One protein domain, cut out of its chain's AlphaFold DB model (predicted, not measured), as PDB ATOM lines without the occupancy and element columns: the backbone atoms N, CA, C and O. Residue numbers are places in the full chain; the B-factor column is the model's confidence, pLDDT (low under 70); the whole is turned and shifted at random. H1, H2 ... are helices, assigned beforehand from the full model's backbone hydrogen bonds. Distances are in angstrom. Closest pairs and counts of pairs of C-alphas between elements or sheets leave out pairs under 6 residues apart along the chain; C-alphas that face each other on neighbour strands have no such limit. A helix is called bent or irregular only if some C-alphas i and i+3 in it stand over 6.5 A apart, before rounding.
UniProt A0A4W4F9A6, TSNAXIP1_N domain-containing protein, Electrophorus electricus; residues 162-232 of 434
ATOM      1  N   ASP A 162     279.722 446.444 376.522       72.25
ATOM      2  CA  ASP A 162     280.847 446.786 375.653       72.25
ATOM      3  C   ASP A 162     281.699 445.556 375.345       72.25
ATOM      4  O   ASP A 162     282.053 445.346 374.187       72.25
ATOM      5  N   GLU A 163     281.887 444.651 376.308       75.44
ATOM      6  CA  GLU A 163     282.489 443.332 376.060       75.44
ATOM      7  C   GLU A 163     281.663 442.514 375.054       75.44
ATOM      8  O   GLU A 163     282.198 441.927 374.112       75.44
ATOM      9  N   LEU A 164     280.330 442.535 375.185       73.88
ATOM     10  CA  LEU A 164     279.423 441.893 374.229       73.88
ATOM     11  C   LEU A 164     279.441 442.561 372.849       73.88
ATOM     12  O   LEU A 164     279.185 441.887 371.851       73.88
ATOM     13  N   ARG A 165     279.697 443.870 372.763       78.88
ATOM     14  CA  ARG A 165     279.855 444.570 371.478       78.88
ATOM     15  C   ARG A 165     281.187 444.218 370.828       78.88
ATOM     16  O   ARG A 165     281.197 443.900 369.642       78.88
ATOM     17  N   LEU A 166     282.268 444.197 371.601       76.75
ATOM     18  CA  LEU A 166     283.604 443.866 371.119       76.75
ATOM     19  C   LEU A 166     283.683 442.407 370.655       76.75
ATOM     20  O   LEU A 166     284.203 442.140 369.577       76.75
ATOM     21  N   ARG A 167     283.049 441.479 371.386       73.44
ATOM     22  CA  ARG A 167     282.931 440.073 370.974       73.44
ATOM     23  C   ARG A 167     282.128 439.901 369.686       73.44
ATOM     24  O   ARG A 167     282.538 439.148 368.816       73.44
ATOM     25  N   ARG A 168     281.034 440.650 369.500       70.06
ATOM     26  CA  ARG A 168     280.268 440.623 368.236       70.06
ATOM     27  C   ARG A 168     281.049 441.205 367.057       70.06
ATOM     28  O   ARG A 168     280.889 440.724 365.938       70.06
ATOM     29  N   LEU A 169     281.855 442.242 367.284       75.12
ATOM     30  CA  LEU A 169     282.729 442.810 366.255       75.12
ATOM     31  C   LEU A 169     283.860 441.841 365.900       75.12
ATOM     32  O   LEU A 169     284.128 441.641 364.719       75.12
ATOM     33  N   PHE A 170     284.435 441.172 366.899       72.94
ATOM     34  CA  PHE A 170     285.426 440.117 366.713       72.94
ATOM     35  C   PHE A 170     284.850 438.919 365.945       72.94
ATOM     36  O   PHE A 170     285.426 438.513 364.941       72.94
ATOM     37  N   ASP A 171     283.667 438.420 366.315       61.81
ATOM     38  CA  ASP A 171     282.982 437.341 365.587       61.81
ATOM     39  C   ASP A 171     282.694 437.742 364.127       61.81
ATOM     40  O   ASP A 171     282.816 436.938 363.202       61.81
ATOM     41  N   ARG A 172     282.362 439.014 363.884       66.31
ATOM     42  CA  ARG A 172     282.133 439.542 362.533       66.31
ATOM     43  C   ARG A 172     283.429 439.671 361.721       66.31
ATOM     44  O   ARG A 172     283.403 439.422 360.517       66.31
ATOM     45  N   GLN A 173     284.536 440.061 362.350       64.94
ATOM     46  CA  GLN A 173     285.795 440.379 361.670       64.94
ATOM     47  C   GLN A 173     286.728 439.169 361.518       64.94
ATOM     48  O   GLN A 173     287.369 439.037 360.479       64.94
ATOM     49  N   VAL A 174     286.769 438.276 362.511       59.84
ATOM     50  CA  VAL A 174     287.671 437.113 362.567       59.84
ATOM     51  C   VAL A 174     286.989 435.839 362.088       59.84
ATOM     52  O   VAL A 174     287.573 435.097 361.307       59.84
ATOM     53  N   LEU A 175     285.744 435.589 362.506       61.16
ATOM     54  CA  LEU A 175     285.053 434.355 362.126       61.16
ATOM     55  C   LEU A 175     284.344 434.466 360.768       61.16
ATOM     56  O   LEU A 175     284.095 433.438 360.147       61.16
ATOM     57  N   ARG A 176     284.008 435.676 360.277       59.78
ATOM     58  CA  ARG A 176     283.246 435.904 359.017       59.78
ATOM     59  C   ARG A 176     282.009 434.990 358.863       59.78
ATOM     60  O   ARG A 176     281.483 434.801 357.768       59.78
ATOM     61  N   THR A 177     281.512 434.423 359.960       57.69
ATOM     62  CA  THR A 177     280.636 433.242 359.965       57.69
ATOM     63  C   THR A 177     279.229 433.562 359.489       57.69
ATOM     64  O   THR A 177     278.594 432.728 358.849       57.69
ATOM     65  N   ARG A 178     278.753 434.791 359.725       55.69
ATOM     66  CA  ARG A 178     277.456 435.245 359.206       55.69
ATOM     67  C   ARG A 178     277.462 435.472 357.695       55.69
ATOM     68  O   ARG A 178     276.505 435.083 357.034       55.69
ATOM     69  N   ASP A 179     278.544 436.023 357.152       53.16
ATOM     70  CA  ASP A 179     278.640 436.320 355.719       53.16
ATOM     71  C   ASP A 179     279.005 435.076 354.897       53.16
ATOM     72  O   ASP A 179     278.590 434.958 353.748       53.16
ATOM     73  N   LEU A 180     279.720 434.106 355.479       53.38
ATOM     74  CA  LEU A 180     280.036 432.830 354.827       53.38
ATOM     75  C   LEU A 180     278.837 431.876 354.763       53.38
ATOM     76  O   LEU A 180     278.651 431.232 353.734       53.38
ATOM     77  N   ALA A 181     278.015 431.798 355.815       52.75
ATOM     78  CA  ALA A 181     276.800 430.979 355.800       52.75
ATOM     79  C   ALA A 181     275.751 431.552 354.833       52.75
ATOM     80  O   ALA A 181     275.199 430.817 354.022       52.75
ATOM     81  N   ALA A 182     275.550 432.875 354.834       48.91
ATOM     82  CA  ALA A 182     274.633 433.524 353.899       48.91
ATOM     83  C   ALA A 182     275.105 433.411 352.437       48.91
ATOM     84  O   ALA A 182     274.292 433.132 351.565       48.91
ATOM     85  N   ARG A 183     276.410 433.556 352.155       51.81
ATOM     86  CA  ARG A 183     276.946 433.450 350.783       51.81
ATOM     87  C   ARG A 183     277.012 432.016 350.248       51.81
ATOM     88  O   ARG A 183     276.866 431.827 349.045       51.81
ATOM     89  N   LYS A 184     277.229 431.008 351.101       52.53
ATOM     90  CA  LYS A 184     277.244 429.597 350.672       52.53
ATOM     91  C   LYS A 184     275.838 429.033 350.456       52.53
ATOM     92  O   LYS A 184     275.662 428.238 349.541       52.53
ATOM     93  N   SER A 185     274.843 429.469 351.234       49.53
ATOM     94  CA  SER A 185     273.453 429.022 351.062       49.53
ATOM     95  C   SER A 185     272.754 429.660 349.860       49.53
ATOM     96  O   SER A 185     271.934 429.006 349.229       49.53
ATOM     97  N   THR A 186     273.087 430.899 349.483       50.53
ATOM     98  CA  THR A 186     272.495 431.511 348.280       50.53
ATOM     99  C   THR A 186     273.138 430.994 346.994       50.53
ATOM    100  O   THR A 186     272.425 430.707 346.043       50.53
ATOM    101  N   SER A 187     274.458 430.774 346.978       54.12
ATOM    102  CA  SER A 187     275.200 430.458 345.747       54.12
ATOM    103  C   SER A 187     274.930 429.069 345.152       54.12
ATOM    104  O   SER A 187     275.107 428.905 343.948       54.12
ATOM    105  N   VAL A 188     274.557 428.067 345.958       57.88
ATOM    106  CA  VAL A 188     274.317 426.685 345.481       57.88
ATOM    107  C   VAL A 188     272.841 426.448 345.139       57.88
ATOM    108  O   VAL A 188     272.527 425.651 344.261       57.88
ATOM    109  N   GLU A 189     271.923 427.172 345.783       63.25
ATOM    110  CA  GLU A 189     270.483 427.060 345.519       63.25
ATOM    111  C   GLU A 189     270.017 427.922 344.336       63.25
ATOM    112  O   GLU A 189     268.958 427.668 343.764       63.25
ATOM    113  N   GLU A 190     270.781 428.945 343.951       72.56
ATOM    114  CA  GLU A 190     270.412 429.853 342.861       72.56
ATOM    115  C   GLU A 190     270.278 429.174 341.486       72.56
ATOM    116  O   GLU A 190     269.276 429.443 340.811       72.56
ATOM    117  N   PRO A 191     271.189 428.264 341.078       74.94
ATOM    118  CA  PRO A 191     271.040 427.484 339.850       74.94
ATOM    119  C   PRO A 191     269.795 426.589 339.889       74.94
ATOM    120  O   PRO A 191     268.962 426.644 338.988       74.94
ATOM    121  N   ALA A 192     269.579 425.855 340.985       78.56
ATOM    122  CA  ALA A 192     268.415 424.978 341.140       78.56
ATOM    123  C   ALA A 192     267.086 425.754 341.056       78.56
ATOM    124  O   ALA A 192     266.200 425.406 340.274       78.56
ATOM    125  N   ARG A 193     266.976 426.878 341.776       82.88
ATOM    126  CA  ARG A 193     265.800 427.767 341.727       82.88
ATOM    127  C   ARG A 193     265.626 428.439 340.361       82.88
ATOM    128  O   ARG A 193     264.519 428.825 339.983       82.88
ATOM    129  N   ARG A 194     266.708 428.646 339.603       84.19
ATOM    130  CA  ARG A 194     266.650 429.147 338.222       84.19
ATOM    131  C   ARG A 194     266.038 428.098 337.289       84.19
ATOM    132  O   ARG A 194     265.140 428.460 336.530       84.19
ATOM    133  N   HIS A 195     266.456 426.835 337.384       87.00
ATOM    134  CA  HIS A 195     265.873 425.741 336.598       87.00
ATOM    135  C   HIS A 195     264.404 425.494 336.956       87.00
ATOM    136  O   HIS A 195     263.584 425.326 336.058       87.00
ATOM    137  N   GLU A 196     264.043 425.575 338.237       87.12
ATOM    138  CA  GLU A 196     262.655 425.458 338.702       87.12
ATOM    139  C   GLU A 196     261.751 426.543 338.096       87.12
ATOM    140  O   GLU A 196     260.716 426.241 337.498       87.12
ATOM    141  N   ARG A 197     262.175 427.814 338.159       89.44
ATOM    142  CA  ARG A 197     261.434 428.928 337.540       89.44
ATOM    143  C   ARG A 197     261.312 428.768 336.028       89.44
ATOM    144  O   ARG A 197     260.256 429.059 335.471       89.44
ATOM    145  N   ARG A 198     262.370 428.295 335.362       86.81
ATOM    146  CA  ARG A 198     262.366 428.052 333.913       86.81
ATOM    147  C   ARG A 198     261.406 426.927 333.537       86.81
ATOM    148  O   ARG A 198     260.627 427.093 332.606       86.81
ATOM    149  N   LEU A 199     261.387 425.835 334.298       90.38
ATOM    150  CA  LEU A 199     260.435 424.746 334.102       90.38
ATOM    151  C   LEU A 199     258.996 425.217 334.281       90.38
ATOM    152  O   LEU A 199     258.142 424.940 333.444       90.38
ATOM    153  N   GLN A 200     258.727 425.977 335.340       87.94
ATOM    154  CA  GLN A 200     257.400 426.527 335.587       87.94
ATOM    155  C   GLN A 200     256.966 427.494 334.473       87.94
ATOM    156  O   GLN A 200     255.792 427.530 334.100       87.94
ATOM    157  N   GLN A 201     257.907 428.236 333.885       87.50
ATOM    158  CA  GLN A 201     257.655 429.092 332.728       87.50
ATOM    159  C   GLN A 201     257.345 428.286 331.454       87.50
ATOM    160  O   GLN A 201     256.392 428.612 330.752       87.50
ATOM    161  N   GLU A 202     258.091 427.220 331.155       84.19
ATOM    162  CA  GLU A 202     257.809 426.357 329.995       84.19
ATOM    163  C   GLU A 202     256.483 425.596 330.162       84.19
ATOM    164  O   GLU A 202     255.674 425.531 329.239       84.19
ATOM    165  N   LEU A 203     256.188 425.099 331.366       84.62
ATOM    166  CA  LEU A 203     254.927 424.412 331.656       84.62
ATOM    167  C   LEU A 203     253.721 425.357 331.641       84.62
ATOM    168  O   LEU A 203     252.648 424.949 331.207       84.62
ATOM    169  N   SER A 204     253.870 426.612 332.074       81.69
ATOM    170  CA  SER A 204     252.783 427.602 332.008       81.69
ATOM    171  C   SER A 204     252.486 428.068 330.581       81.69
ATOM    172  O   SER A 204     251.326 428.334 330.274       81.69
ATOM    173  N   ARG A 205     253.484 428.085 329.682       80.38
ATOM    174  CA  ARG A 205     253.266 428.293 328.236       80.38
ATOM    175  C   ARG A 205     252.470 427.152 327.607       80.38
ATOM    176  O   ARG A 205     251.626 427.402 326.755       80.38
ATOM    177  N   LEU A 206     252.710 425.922 328.059       74.00
ATOM    178  CA  LEU A 206     251.975 424.746 327.602       74.00
ATOM    179  C   LEU A 206     250.594 424.630 328.256       74.00
ATOM    180  O   LEU A 206     249.676 424.158 327.614       74.00
ATOM    181  N   ALA A 207     250.396 425.087 329.496       63.06
ATOM    182  CA  ALA A 207     249.137 424.927 330.235       63.06
ATOM    183  C   ALA A 207     247.913 425.594 329.578       63.06
ATOM    184  O   ALA A 207     246.781 425.221 329.888       63.06
ATOM    185  N   ALA A 208     248.120 426.545 328.663       63.25
ATOM    186  CA  ALA A 208     247.042 427.156 327.890       63.25
ATOM    187  C   ALA A 208     246.353 426.159 326.942       63.25
ATOM    188  O   ALA A 208     245.180 426.336 326.608       63.25
ATOM    189  N   HIS A 209     247.047 425.099 326.521       56.66
ATOM    190  CA  HIS A 209     246.517 424.053 325.657       56.66
ATOM    191  C   HIS A 209     246.798 422.711 326.328       56.66
ATOM    192  O   HIS A 209     247.919 422.411 326.712       56.66
ATOM    193  N   ARG A 210     245.787 421.864 326.514       57.38
ATOM    194  CA  ARG A 210     245.980 420.487 326.999       57.38
ATOM    195  C   ARG A 210     246.641 419.662 325.879       57.38
ATOM    196  O   ARG A 210     246.009 418.783 325.309       57.38
ATOM    197  N   GLY A 211     247.858 420.051 325.502       58.72
ATOM    198  CA  GLY A 211     248.587 419.593 324.333       58.72
ATOM    199  C   GLY A 211     249.168 418.195 324.521       58.72
ATOM    200  O   GLY A 211     249.112 417.640 325.628       58.72
ATOM    201  N   PRO A 212     249.713 417.615 323.441       69.38
ATOM    202  CA  PRO A 212     250.301 416.285 323.445       69.38
ATOM    203  C   PRO A 212     251.323 416.118 324.570       69.38
ATOM    204  O   PRO A 212     252.138 417.001 324.840       69.38
ATOM    205  N   VAL A 213     251.330 414.939 325.196       70.75
ATOM    206  CA  VAL A 213     252.291 414.574 326.254       70.75
ATOM    207  C   VAL A 213     253.744 414.776 325.781       70.75
ATOM    208  O   VAL A 213     254.599 415.158 326.578       70.75
ATOM    209  N   SER A 214     253.994 414.641 324.473       73.12
ATOM    210  CA  SER A 214     255.281 414.910 323.815       73.12
ATOM    211  C   SER A 214     255.796 416.344 324.017       73.12
ATOM    212  O   SER A 214     256.969 416.533 324.333       73.12
ATOM    213  N   GLU A 215     254.940 417.368 323.944       78.19
ATOM    214  CA  GLU A 215     255.366 418.768 324.121       78.19
ATOM    215  C   GLU A 215     255.809 419.040 325.563       78.19
ATOM    216  O   GLU A 215     256.790 419.744 325.814       78.19
ATOM    217  N   ARG A 216     255.128 418.409 326.527       84.06
ATOM    218  CA  ARG A 216     255.482 418.483 327.947       84.06
ATOM    219  C   ARG A 216     256.792 417.754 328.244       84.06
ATOM    220  O   ARG A 216     257.621 418.271 328.987       84.06
ATOM    221  N   LEU A 217     256.994 416.585 327.643       85.81
ATOM    222  CA  LEU A 217     258.243 415.827 327.742       85.81
ATOM    223  C   LEU A 217     259.413 416.582 327.100       85.81
ATOM    224  O   LEU A 217     260.494 416.638 327.681       85.81
ATOM    225  N   SER A 218     259.180 417.263 325.976       84.94
ATOM    226  CA  SER A 218     260.172 418.145 325.354       84.94
ATOM    227  C   SER A 218     260.563 419.308 326.274       84.94
ATOM    228  O   SER A 218     261.746 419.626 326.396       84.94
ATOM    229  N   ALA A 219     259.604 419.908 326.990       86.25
ATOM    230  CA  ALA A 219     259.895 420.941 327.985       86.25
ATOM    231  C   ALA A 219     260.770 420.418 329.140       86.25
ATOM    232  O   ALA A 219     261.733 421.087 329.520       86.25
ATOM    233  N   PHE A 220     260.500 419.211 329.651       87.75
ATOM    234  CA  PHE A 220     261.354 418.571 330.661       87.75
ATOM    235  C   PHE A 220     262.759 418.268 330.123       87.75
ATOM    236  O   PHE A 220     263.742 418.586 330.790       87.75
ATOM    237  N   SER A 221     262.868 417.731 328.902       89.44
ATOM    238  CA  SER A 221     264.156 417.443 328.255       89.44
ATOM    239  C   SER A 221     265.002 418.710 328.062       89.44
ATOM    240  O   SER A 221     266.202 418.698 328.335       89.44
ATOM    241  N   ARG A 222     264.386 419.833 327.667       88.12
ATOM    242  CA  ARG A 222     265.076 421.128 327.514       88.12
ATOM    243  C   ARG A 222     265.628 421.645 328.839       88.12
ATOM    244  O   ARG A 222     266.804 421.985 328.899       88.12
ATOM    245  N   VAL A 223     264.810 421.647 329.895       91.12
ATOM    246  CA  VAL A 223     265.251 422.083 331.231       91.12
ATOM    247  C   VAL A 223     266.351 421.173 331.772       91.12
ATOM    248  O   VAL A 223     267.294 421.659 332.391       91.12
ATOM    249  N   PHE A 224     266.274 419.866 331.515       89.75
ATOM    250  CA  PHE A 224     267.309 418.923 331.928       89.75
ATOM    251  C   PHE A 224     268.638 419.168 331.195       89.75
ATOM    252  O   PHE A 224     269.689 419.126 331.828       89.75
ATOM    253  N   SER A 225     268.616 419.499 329.896       89.25
ATOM    254  CA  SER A 225     269.829 419.928 329.178       89.25
ATOM    255  C   SER A 225     270.469 421.154 329.832       89.25
ATOM    256  O   SER A 225     271.681 421.178 330.018       89.25
ATOM    257  N   ASP A 226     269.661 422.131 330.255       89.06
ATOM    258  CA  ASP A 226     270.180 423.315 330.943       89.06
ATOM    259  C   ASP A 226     270.846 422.961 332.283       89.06
ATOM    260  O   ASP A 226     271.851 423.565 332.645       89.06
ATOM    261  N   VAL A 227     270.312 421.975 333.015       89.31
ATOM    262  CA  VAL A 227     270.914 421.466 334.265       89.31
ATOM    263  C   VAL A 227     272.259 420.788 333.988       89.31
ATOM    264  O   VAL A 227     273.209 420.965 334.758       89.31
ATOM    265  N   CYS A 228     272.360 420.037 332.887       87.88
ATOM    266  CA  CYS A 228     273.612 419.422 332.448       87.88
ATOM    267  C   CYS A 228     274.671 420.466 332.070       87.88
ATOM    268  O   CYS A 228     275.850 420.248 332.340       87.88
ATOM    269  N   ASP A 229     274.263 421.579 331.458       86.56
ATOM    270  CA  ASP A 229     275.173 422.634 331.004       86.56
ATOM    271  C   ASP A 229     275.604 423.567 332.159       86.56
ATOM    272  O   ASP A 229     276.770 423.956 332.231       86.56
ATOM    273  N   ASP A 230     274.711 423.854 333.117       83.50
ATOM    274  CA  ASP A 230     275.009 424.664 334.314       83.50
ATOM    275  C   ASP A 230     275.827 423.878 335.378       83.50
ATOM    276  O   ASP A 230     276.409 424.483 336.284       83.50
ATOM    277  N   THR A 231     275.935 422.542 335.261       84.06
ATOM    278  CA  THR A 231     276.679 421.668 336.198       84.06
ATOM    279  C   THR A 231     277.850 420.941 335.514       84.06
ATOM    280  O   THR A 231     277.767 419.740 335.236       84.06
ATOM    281  N   PRO A 232     279.003 421.600 335.290       77.31
ATOM    282  CA  PRO A 232     280.105 421.023 334.513       77.31
ATOM    283  C   PRO A 232     280.701 419.756 335.147       77.31
ATOM    284  O   PRO A 232     281.082 418.840 334.423       77.31
TER     285      PRO A 232
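AT A GLANCE: This is residues 162 to 232 of the 434 residues of the protein "TSNAXIP1_N domain-containing protein" of Electrophorus electricus (UniProt A0A4W4F9A6). A long arm, residues 162 to 190, sticks out from a helical hairpin in which H3 folds back beside H2b. The arm holds H1 and the first part of bent H2. The printed part has 71 residues, with named helices H1, H2, H3 in that order and no named strand: all helix. It is extended, with a radius of gyration of the C-alphas of 21.2 A and spans of 67 by 28 by 10 A.

IN THESE COORDINATES: H1, residues 162 to 175, begins with C-alpha 162 at (280.847, 446.786, 375.653). H2, residues 177 to 206, was assigned as one helix by its hydrogen bonds but is bent: C-alphas 188 and 191 are 6.6 A apart. Its arms are H2a, residues 177 to 188, and H2b, residues 191 to 206, 22.8 A long. H3, residues 213 to 230, 26.1 A long, ends with C-alpha 230 at (275.009, 424.664, 334.314).

HOW THE PARTS SIT: H1 and H2a are close but not clearly touching; their closest C-alphas, of Arg 172 and Arg 178, are 7.2 A apart. H2a and H2b stand at 37 degrees, only just a steep tilt. H2b and H3 touch, their closest C-alphas, of Glu 202 and Ala 219, 6.1 A apart, at a shallow tilt of 21 degrees, opposite ways. H1 and H3 are apart. Every O i to N i+4 pair is within hydrogen-bond range in H1, H2b and H3, and 7 of 8 in H2a.

THE WHOLE: The C-alphas farthest apart, of Asp 162 and Pro 212, are 67.7 A apart. The printed part has no cut; the link from H1 to H2 is tight, that from H2 to H3 short. pLDDT is under 70 at residues 171 to 189 and 207 to 212.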